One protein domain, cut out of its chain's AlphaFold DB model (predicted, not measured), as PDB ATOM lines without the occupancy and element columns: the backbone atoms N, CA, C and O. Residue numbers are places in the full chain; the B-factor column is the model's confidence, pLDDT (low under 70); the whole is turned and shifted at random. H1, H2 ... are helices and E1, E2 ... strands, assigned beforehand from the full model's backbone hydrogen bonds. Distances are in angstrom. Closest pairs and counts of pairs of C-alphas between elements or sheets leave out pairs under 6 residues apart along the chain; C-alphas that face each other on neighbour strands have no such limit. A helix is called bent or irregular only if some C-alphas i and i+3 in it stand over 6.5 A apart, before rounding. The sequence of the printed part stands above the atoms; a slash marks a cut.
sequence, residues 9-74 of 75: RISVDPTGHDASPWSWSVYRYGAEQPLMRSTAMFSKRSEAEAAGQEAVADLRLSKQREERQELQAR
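Overview. This is residues 9 to 74 of the 75 residues of an uncharacterized protein of Methylobacterium haplocladii (UniProt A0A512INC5). A small three-stranded antiparallel sheet has one long helix, H1, over one face; the first part of H1 covers E1 and E2, and residues 60 to 74, of which 60 to 72 belong to H1, stick out beyond the sheet as an arm. The other face of the sheet is bare of named helices. The printed part has 66 residues, with three named strands followed by one named helix, E1 E2 E3 H1; the sheet's order is E1 - E2 - E3, and the class is mixed, helices and strands. The whole is loose, with a radius of gyration of the C-alphas of 14.6 A, and spans 53 by 22 by 15 A, the arm of H1 making much of the length.

Along the chain. E1 is residues 9 to 14, 16.7 A from first to last C-alpha, and begins at C-alpha 9 at (168.955, 205.237, 213.523). E2, residues 22 to 28, is the longest strand by residues and measures 20.3 A. E3, residues 34 to 37, measures 6.7 A. H1, residues 45 to 72, runs 40.8 A from C-alpha 45 at (174.080, 190.945, 217.777) to C-alpha 72 at (150.386, 212.809, 192.764), and is not bent.

Arrangement. E1, E2 and E3 form a meander, each strand the antiparallel neighbour of the one before, with E1 and E3 as edge strands. E1 and E2 are a hairpin at 155 degrees between their directions; N 11 and O 25 are 2.8 A apart and N 13 and O 23 2.9 A, both within hydrogen-bond range. E2 and E3 are a hairpin too, also at 155 degrees, with N 26 and O 36 within hydrogen-bond range at 2.8 A. H1 is on the sheet at a height over the sheet of 9.8 A, in two layers, a helix on one face of a sheet. It lies over E1 and E2, and its line stands at 27 degrees to that of E1 on the local plane, only just along the strands. H1 touches E2, the closest C-alphas being those of Trp 24 and Gly 52, 5.7 A apart. It touches E1 with Val 12 and Glu 49 closest, their C-alphas 6.1 A apart. E3 and H1 are near each other, with 7 pairs of C-alphas within 10 A. In H1 every O i to N i+4 pair is within hydrogen-bond range.

Size, cuts and confidence. The two C-alphas farthest apart are those of Asp 18 and Arg 74, 52.9 A. Residues 60 to 74, of which 60 to 72 belong to H1, stand free; without them the body of 51 residues spans 29 by 21 by 15 A. The printed part has no cut. The link E2 to E3 is tight, and the links E1 to E2 and E3 to H1 are short. The mean pLDDT of the printed part is 86.2, and residues 16 and 19 are under 70.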
ATOM      1  N   ARG A   9     167.861 205.976 212.877       86.50
ATOM      2  CA  ARG A   9     168.955 205.237 213.523       86.50
ATOM      3  C   ARG A   9     168.427 203.918 214.078       86.50
ATOM      4  O   ARG A   9     167.286 203.872 214.533       86.50
ATOM      5  N   ILE A  10     169.266 202.888 214.079       91.44
ATOM      6  CA  ILE A  10     168.997 201.640 214.797       91.44
ATOM      7  C   ILE A  10     169.784 201.621 216.101       91.44
ATOM      8  O   ILE A  10     170.923 202.081 216.142       91.44
ATOM      9  N   SER A  11     169.166 201.100 217.149       92.06
ATOM     10  CA  SER A  11     169.826 200.674 218.378       92.06
ATOM     11  C   SER A  11     169.675 199.166 218.473       92.06
ATOM     12  O   SER A  11     168.593 198.650 218.188       92.06
ATOM     13  N   VAL A  12     170.757 198.473 218.807       91.69
ATOM     14  CA  VAL A  12     170.779 197.019 218.967       91.69
ATOM     15  C   VAL A  12     171.258 196.752 220.379       91.69
ATOM     16  O   VAL A  12     172.422 196.997 220.695       91.69
ATOM     17  N   ASP A  13     170.343 196.286 221.214       89.88
ATOM     18  CA  ASP A  13     170.518 196.222 222.654       89.88
ATOM     19  C   ASP A  13     170.338 194.769 223.126       89.88
ATOM     20  O   ASP A  13     169.431 194.066 222.659       89.88
ATOM     21  N   PRO A  14     171.206 194.273 224.025       88.69
ATOM     22  CA  PRO A  14     170.998 192.979 224.646       88.69
ATOM     23  C   PRO A  14     169.817 193.058 225.618       88.69
ATOM     24  O   PRO A  14     169.678 193.988 226.409       88.69
ATOM     25  N   THR A  15     168.963 192.049 225.573       77.38
ATOM     26  CA  THR A  15     167.748 191.936 226.379       77.38
ATOM     27  C   THR A  15     168.060 191.045 227.577       77.38
ATOM     28  O   THR A  15     167.754 189.859 227.580       77.38
ATOM     29  N   GLY A  16     168.737 191.601 228.582       68.50
ATOM     30  CA  GLY A  16     169.080 190.881 229.811       68.50
ATOM     31  C   GLY A  16     170.516 191.095 230.279       68.50
ATOM     32  O   GLY A  16     171.310 191.776 229.632       68.50
ATOM     33  N   HIS A  17     170.829 190.511 231.435       71.50
ATOM     34  CA  HIS A  17     172.123 190.661 232.106       71.50
ATOM     35  C   HIS A  17     173.252 189.895 231.385       71.50
ATOM     36  O   HIS A  17     174.398 190.331 231.393       71.50
ATOM     37  N   ASP A  18     172.913 188.803 230.692       71.50
ATOM     38  CA  ASP A  18     173.853 187.877 230.039       71.50
ATOM     39  C   ASP A  18     174.192 188.232 228.578       71.50
ATOM     40  O   ASP A  18     174.602 187.375 227.796       71.50
ATOM     41  N   ALA A  19     174.012 189.496 228.176       67.94
ATOM     42  CA  ALA A  19     174.299 189.978 226.819       67.94
ATOM     43  C   ALA A  19     173.578 189.208 225.684       67.94
ATOM     44  O   ALA A  19     174.008 189.272 224.534       67.94
ATOM     45  N   SER A  20     172.486 188.501 226.000       74.31
ATOM     46  CA  SER A  20     171.592 187.789 225.080       74.31
ATOM     47  C   SER A  20     170.255 187.490 225.775       74.31
ATOM     48  O   SER A  20     170.247 187.272 226.988       74.31
ATOM     49  N   PRO A  21     169.138 187.412 225.029       88.06
ATOM     50  CA  PRO A  21     169.024 187.588 223.576       88.06
ATOM     51  C   PRO A  21     169.059 189.059 223.131       88.06
ATOM     52  O   PRO A  21     168.710 189.954 223.884       88.06
ATOM     53  N   TRP A  22     169.459 189.336 221.894       91.88
ATOM     54  CA  TRP A  22     169.534 190.680 221.312       91.88
ATOM     55  C   TRP A  22     168.200 191.105 220.709       91.88
ATOM     56  O   TRP A  22     167.516 190.306 220.072       91.88
ATOM     57  N   SER A  23     167.864 192.381 220.848       93.62
ATOM     58  CA  SER A  23     166.743 193.011 220.154       93.62
ATOM     59  C   SER A  23     167.212 194.290 219.463       93.62
ATOM     60  O   SER A  23     168.300 194.806 219.730       93.62
ATOM     61  N   TRP A  24     166.410 194.797 218.532       93.88
ATOM     62  CA  TRP A  24     166.680 196.068 217.867       93.88
ATOM     63  C   TRP A  24     165.509 197.032 218.029       93.88
ATOM     64  O   TRP A  24     164.357 196.635 218.198       93.88
ATOM     65  N   SER A  25     165.802 198.325 217.977       94.12
ATOM     66  CA  SER A  25     164.816 199.401 217.985       94.12
ATOM     67  C   SER A  25     165.222 200.485 216.995       94.12
ATOM     68  O   SER A  25     166.375 200.911 216.956       94.12
ATOM     69  N   VAL A  26     164.271 200.954 216.198       91.88
ATOM     70  CA  VAL A  26     164.464 202.041 215.239       91.88
ATOM     71  C   VAL A  26     163.965 203.335 215.851       91.88
ATOM     72  O   VAL A  26     162.824 203.428 216.298       91.88
ATOM     73  N   TYR A  27     164.794 204.366 215.797       91.19
ATOM     74  CA  TYR A  27     164.458 205.709 216.242       91.19
ATOM     75  C   TYR A  27     164.526 206.671 215.065       91.19
ATOM     76  O   TYR A  27     165.379 206.559 214.179       91.19
ATOM     77  N   ARG A  28     163.669 207.688 215.092       87.44
ATOM     78  CA  ARG A  28     163.880 208.888 214.284       87.44
ATOM     79  C   ARG A  28     164.975 209.730 214.941       87.44
ATOM     80  O   ARG A  28     165.030 209.815 216.165       87.44
ATOM     81  N   TYR A  29     165.859 210.345 214.157       83.56
ATOM     82  CA  TYR A  29     166.878 211.239 214.713       83.56
ATOM     83  C   TYR A  29     166.218 212.366 215.521       83.56
ATOM     84  O   TYR A  29     165.289 213.007 215.031       83.56
ATOM     85  N   GLY A  30     166.680 212.573 216.756       82.94
ATOM     86  CA  GLY A  30     166.095 213.534 217.698       82.94
ATOM     87  C   GLY A  30     164.849 213.050 218.451       82.94
ATOM     88  O   GLY A  30     164.331 213.803 219.264       82.94
ATOM     89  N   ALA A  31     164.367 211.823 218.218       85.44
ATOM     90  CA  ALA A  31     163.263 211.249 218.984       85.44
ATOM     91  C   ALA A  31     163.772 210.432 220.182       85.44
ATOM     92  O   ALA A  31     164.675 209.603 220.046       85.44
ATOM     93  N   GLU A  32     163.141 210.643 221.337       87.31
ATOM     94  CA  GLU A  32     163.393 209.880 222.566       87.31
ATOM     95  C   GLU A  32     162.723 208.500 222.528       87.31
ATOM     96  O   GLU A  32     163.245 207.533 223.076       87.31
ATOM     97  N   GLN A  33     161.589 208.389 221.830       88.88
ATOM     98  CA  GLN A  33     160.848 207.139 221.693       88.88
ATOM     99  C   GLN A  33     161.177 206.428 220.372       88.88
ATOM    100  O   GLN A  33     161.313 207.083 219.330       88.88
ATOM    101  N   PRO A  34     161.296 205.090 220.383       90.69
ATOM    102  CA  PRO A  34     161.486 204.324 219.163       90.69
ATOM    103  C   PRO A  34     160.204 204.325 218.333       90.69
ATOM    104  O   PRO A  34     159.105 204.153 218.854       90.69
ATOM    105  N   LEU A  35     160.366 204.486 217.024       90.12
ATOM    106  CA  LEU A  35     159.286 204.388 216.045       90.12
ATOM    107  C   LEU A  35     158.860 202.932 215.837       90.12
ATOM    108  O   LEU A  35     157.693 202.650 215.593       90.12
ATOM    109  N   MET A  36     159.825 202.015 215.907       91.12
ATOM    110  CA  MET A  36     159.610 200.590 215.702       91.12
ATOM    111  C   MET A  36     160.528 199.806 216.629       91.12
ATOM    112  O   MET A  36     161.672 200.199 216.859       91.12
ATOM    113  N   ARG A  37     160.029 198.697 217.163       91.81
ATOM    114  CA  ARG A  37     160.783 197.777 218.013       91.81
ATOM    115  C   ARG A  37     160.720 196.392 217.406       91.81
ATOM    116  O   ARG A  37     159.686 196.011 216.859       91.81
ATOM    117  N   SER A  38     161.806 195.649 217.534       90.25
ATOM    118  CA  SER A  38     161.810 194.242 217.182       90.25
ATOM    119  C   SER A  38     160.880 193.468 218.106       90.25
ATOM    120  O   SER A  38     160.940 193.619 219.326       90.25
ATOM    121  N   THR A  39     160.029 192.631 217.525       88.88
ATOM    122  CA  THR A  39     159.246 191.627 218.256       88.88
ATOM    123  C   THR A  39     160.002 190.305 218.388       88.88
ATOM    124  O   THR A  39     159.639 189.476 219.219       88.88
ATOM    125  N   ALA A  40     161.052 190.111 217.584       87.50
ATOM    126  CA  ALA A  40     161.890 188.923 217.585       87.50
ATOM    127  C   ALA A  40     163.131 189.117 218.466       87.50
ATOM    128  O   ALA A  40     163.698 190.207 218.560       87.50
ATOM    129  N   MET A  41     163.558 188.020 219.084       91.56
ATOM    130  CA  MET A  41     164.747 187.943 219.925       91.56
ATOM    131  C   MET A  41     165.820 187.144 219.183       91.56
ATOM    132  O   MET A  41     165.549 186.040 218.713       91.56
ATOM    133  N   PHE A  42     167.026 187.698 219.064       90.88
ATOM    134  CA  PHE A  42     168.117 187.124 218.274       90.88
ATOM    135  C   PHE A  42     169.230 186.590 219.170       90.88
ATOM    136  O   PHE A  42     169.591 187.203 220.173       90.88
ATOM    137  N   SER A  43     169.839 185.472 218.790       89.62
ATOM    138  CA  SER A  43     170.947 184.888 219.558       89.62
ATOM    139  C   SER A  43     172.271 185.627 219.342       89.62
ATOM    140  O   SER A  43     173.168 185.534 220.180       89.62
ATOM    141  N   LYS A  44     172.416 186.364 218.233       91.50
ATOM    142  CA  LYS A  44     173.616 187.143 217.907       91.50
ATOM    143  C   LYS A  44     173.275 188.606 217.639       91.50
ATOM    144  O   LYS A  44     172.311 188.915 216.942       91.50
ATOM    145  N   ARG A  45     174.162 189.506 218.078       91.56
ATOM    146  CA  ARG A  45     174.080 190.945 217.777       91.56
ATOM    147  C   ARG A  45     173.992 191.227 216.277       91.56
ATOM    148  O   ARG A  45     173.174 192.038 215.866       91.56
ATOM    149  N   SER A  46     174.820 190.562 215.469       92.38
ATOM    150  CA  SER A  46     174.858 190.776 214.016       92.38
ATOM    151  C   SER A  46     173.534 190.427 213.331       92.38
ATOM    152  O   SER A  46     173.166 191.087 212.368       92.38
ATOM    153  N   GLU A  47     172.795 189.433 213.838       92.94
ATOM    154  CA  GLU A  47     171.475 189.068 213.305       92.94
ATOM    155  C   GLU A  47     170.432 190.140 213.641       92.94
ATOM    156  O   GLU A  47     169.680 190.567 212.766       92.94
ATOM    157  N   ALA A  48     170.439 190.643 214.881       92.25
ATOM    158  CA  ALA A  48     169.583 191.758 215.278       92.25
ATOM    159  C   ALA A  48     169.915 193.048 214.505       92.25
ATOM    160  O   ALA A  48     169.012 193.788 214.124       92.25
ATOM    161  N   GLU A  49     171.198 193.315 214.249       92.56
ATOM    162  CA  GLU A  49     171.633 194.466 213.456       92.56
ATOM    163  C   GLU A  49     171.171 194.362 212.003       92.56
ATOM    164  O   GLU A  49     170.570 195.315 211.506       92.56
ATOM    165  N   ALA A  50     171.384 193.218 211.347       92.81
ATOM    166  CA  ALA A  50     170.943 192.992 209.972       92.81
ATOM    167  C   ALA A  50     169.425 193.192 209.834       92.81
ATOM    168  O   ALA A  50     168.986 194.035 209.051       92.81
ATOM    169  N   ALA A  51     168.637 192.530 210.690       92.56
ATOM    170  CA  ALA A  51     167.183 192.664 210.689       92.56
ATOM    171  C   ALA A  51     166.722 194.111 210.969       92.56
ATOM    172  O   ALA A  51     165.779 194.607 210.350       92.56
ATOM    173  N   GLY A  52     167.396 194.819 211.881       91.31
ATOM    174  CA  GLY A  52     167.110 196.226 212.164       91.31
ATOM    175  C   GLY A  52     167.435 197.154 210.989       91.31
ATOM    176  O   GLY A  52     166.689 198.100 210.724       91.31
ATOM    177  N   GLN A  53     168.524 196.898 210.258       91.56
ATOM    178  CA  GLN A  53     168.880 197.665 209.059       91.56
ATOM    179  C   GLN A  53     167.864 197.461 207.934       91.56
ATOM    180  O   GLN A  53     167.470 198.442 207.297       91.56
ATOM    181  N   GLU A  54     167.399 196.229 207.726       91.81
ATOM    182  CA  GLU A  54     166.336 195.919 206.764       91.81
ATOM    183  C   GLU A  54     165.049 196.682 207.097       91.81
ATOM    184  O   GLU A  54     164.485 197.351 206.229       91.81
ATOM    185  N   ALA A  55     164.644 196.704 208.371       89.94
ATOM    186  CA  ALA A  55     163.482 197.473 208.819       89.94
ATOM    187  C   ALA A  55     163.635 198.987 208.574       89.94
ATOM    188  O   ALA A  55     162.681 199.662 208.183       89.94
ATOM    189  N   VAL A  56     164.836 199.551 208.755       89.38
ATOM    190  CA  VAL A  56     165.103 200.960 208.410       89.38
ATOM    191  C   VAL A  56     165.021 201.209 206.911       89.38
ATOM    192  O   VAL A  56     164.515 202.256 206.500       89.38
ATOM    193  N   ALA A  57     165.539 200.296 206.091       88.38
ATOM    194  CA  ALA A  57     165.458 200.417 204.643       88.38
ATOM    195  C   ALA A  57     163.994 200.418 204.180       88.38
ATOM    196  O   ALA A  57     163.608 201.297 203.408       88.38
ATOM    197  N   ASP A  58     163.170 199.523 204.726       88.00
ATOM    198  CA  ASP A  58     161.736 199.470 204.437       88.00
ATOM    199  C   ASP A  58     161.011 200.753 204.872       88.00
ATOM    200  O   ASP A  58     160.319 201.379 204.070       88.00
ATOM    201  N   LEU A  59     161.275 201.250 206.087       85.19
ATOM    202  CA  LEU A  59     160.724 202.522 206.572       85.19
ATOM    203  C   LEU A  59     161.082 203.707 205.666       85.19
ATOM    204  O   LEU A  59     160.248 204.584 205.429       85.19
ATOM    205  N   ARG A  60     162.313 203.749 205.142       84.38
ATOM    206  CA  ARG A  60     162.731 204.786 204.184       84.38
ATOM    207  C   ARG A  60     161.961 204.674 202.874       84.38
ATOM    208  O   ARG A  60     161.488 205.689 202.370       84.38
ATOM    209  N   LEU A  61     161.833 203.465 202.336       85.62
ATOM    210  CA  LEU A  61     161.114 203.217 201.087       85.62
ATOM    211  C   LEU A  61     159.623 203.535 201.223       85.62
ATOM    212  O   LEU A  61     159.053 204.168 200.337       85.62
ATOM    213  N   SER A  62     159.008 203.147 202.338       85.44
ATOM    214  CA  SER A  62     157.605 203.417 202.645       85.44
ATOM    215  C   SER A  62     157.330 204.922 202.706       85.44
ATOM    216  O   SER A  62     156.471 205.416 201.977       85.44
ATOM    217  N   LYS A  63     158.163 205.687 203.429       81.88
ATOM    218  CA  LYS A  63     158.026 207.152 203.509       81.88
ATOM    219  C   LYS A  63     158.214 207.845 202.160       81.88
ATOM    220  O   LYS A  63     157.436 208.730 201.827       81.88
ATOM    221  N   GLN A  64     159.173 207.396 201.347       82.38
ATOM    222  CA  GLN A  64     159.331 207.918 199.985       82.38
ATOM    223  C   GLN A  64     158.113 207.629 199.099       82.38
ATOM    224  O   GLN A  64     157.763 208.447 198.249       82.38
ATOM    225  N   ARG A  65     157.480 206.460 199.260       84.00
ATOM    226  CA  ARG A  65     156.257 206.113 198.526       84.00
ATOM    227  C   ARG A  65     155.084 206.983 198.961       84.00
ATOM    228  O   ARG A  65     154.394 207.481 198.080       84.00
ATOM    229  N   GLU A  66     154.897 207.195 200.263       82.12
ATOM    230  CA  GLU A  66     153.884 208.115 200.802       82.12
ATOM    231  C   GLU A  66     154.075 209.529 200.229       82.12
ATOM    232  O   GLU A  66     153.160 210.054 199.600       82.12
ATOM    233  N   GLU A  67     155.291 210.089 200.295       82.50
ATOM    234  CA  GLU A  67     155.592 211.421 199.743       82.50
ATOM    235  C   GLU A  67     155.296 211.508 198.236       82.50
ATOM    236  O   GLU A  67     154.767 212.511 197.751       82.50
ATOM    237  N   ARG A  68     155.601 210.449 197.471       79.88
ATOM    238  CA  ARG A  68     155.270 210.397 196.038       79.88
ATOM    239  C   ARG A  68     153.769 210.304 195.776       79.88
ATOM    240  O   ARG A  68     153.306 210.932 194.827       79.88
ATOM    241  N   GLN A  69     153.022 209.542 196.572       79.00
ATOM    242  CA  GLN A  69     151.567 209.432 196.431       79.00
ATOM    243  C   GLN A  69     150.872 210.750 196.782       79.00
ATOM    244  O   GLN A  69     150.011 211.203 196.030       79.00
ATOM    245  N   GLU A  70     151.288 211.415 197.861       78.44
ATOM    246  CA  GLU A  70     150.747 212.720 198.256       78.44
ATOM    247  C   GLU A  70     151.026 213.811 197.211       78.44
ATOM    248  O   GLU A  70     150.190 214.685 196.995       78.44
ATOM    249  N   LEU A  71     152.176 213.761 196.529       75.19
ATOM    250  CA  LEU A  71     152.479 214.668 195.418       75.19
ATOM    251  C   LEU A  71     151.590 214.411 194.193       75.19
ATOM    252  O   LEU A  71     151.181 215.369 193.544       75.19
ATOM    253  N   GLN A  72     151.273 213.150 193.883       74.44
ATOM    254  CA  GLN A  72     150.386 212.809 192.764       74.44
ATOM    255  C   GLN A  72     148.919 213.147 193.043       74.44
ATOM    256  O   GLN A  72     148.223 213.565 192.132       74.44
ATOM    257  N   ALA A  73     148.455 213.015 194.287       75.25
ATOM    258  CA  ALA A  73     147.073 213.320 194.668       75.25
ATOM    259  C   ALA A  73     146.751 214.828 194.735       75.25
ATOM    260  O   ALA A  73     145.601 215.204 194.951       75.25
ATOM    261  N   ARG A  74     147.762 215.698 194.604       70.31
ATOM    262  CA  ARG A  74     147.627 217.167 194.630       70.31
ATOM    263  C   ARG A  74     147.634 217.808 193.233       70.31
ATOM    264  O   ARG A  74     147.573 219.035 193.162       70.31
TER     265      ARG A  74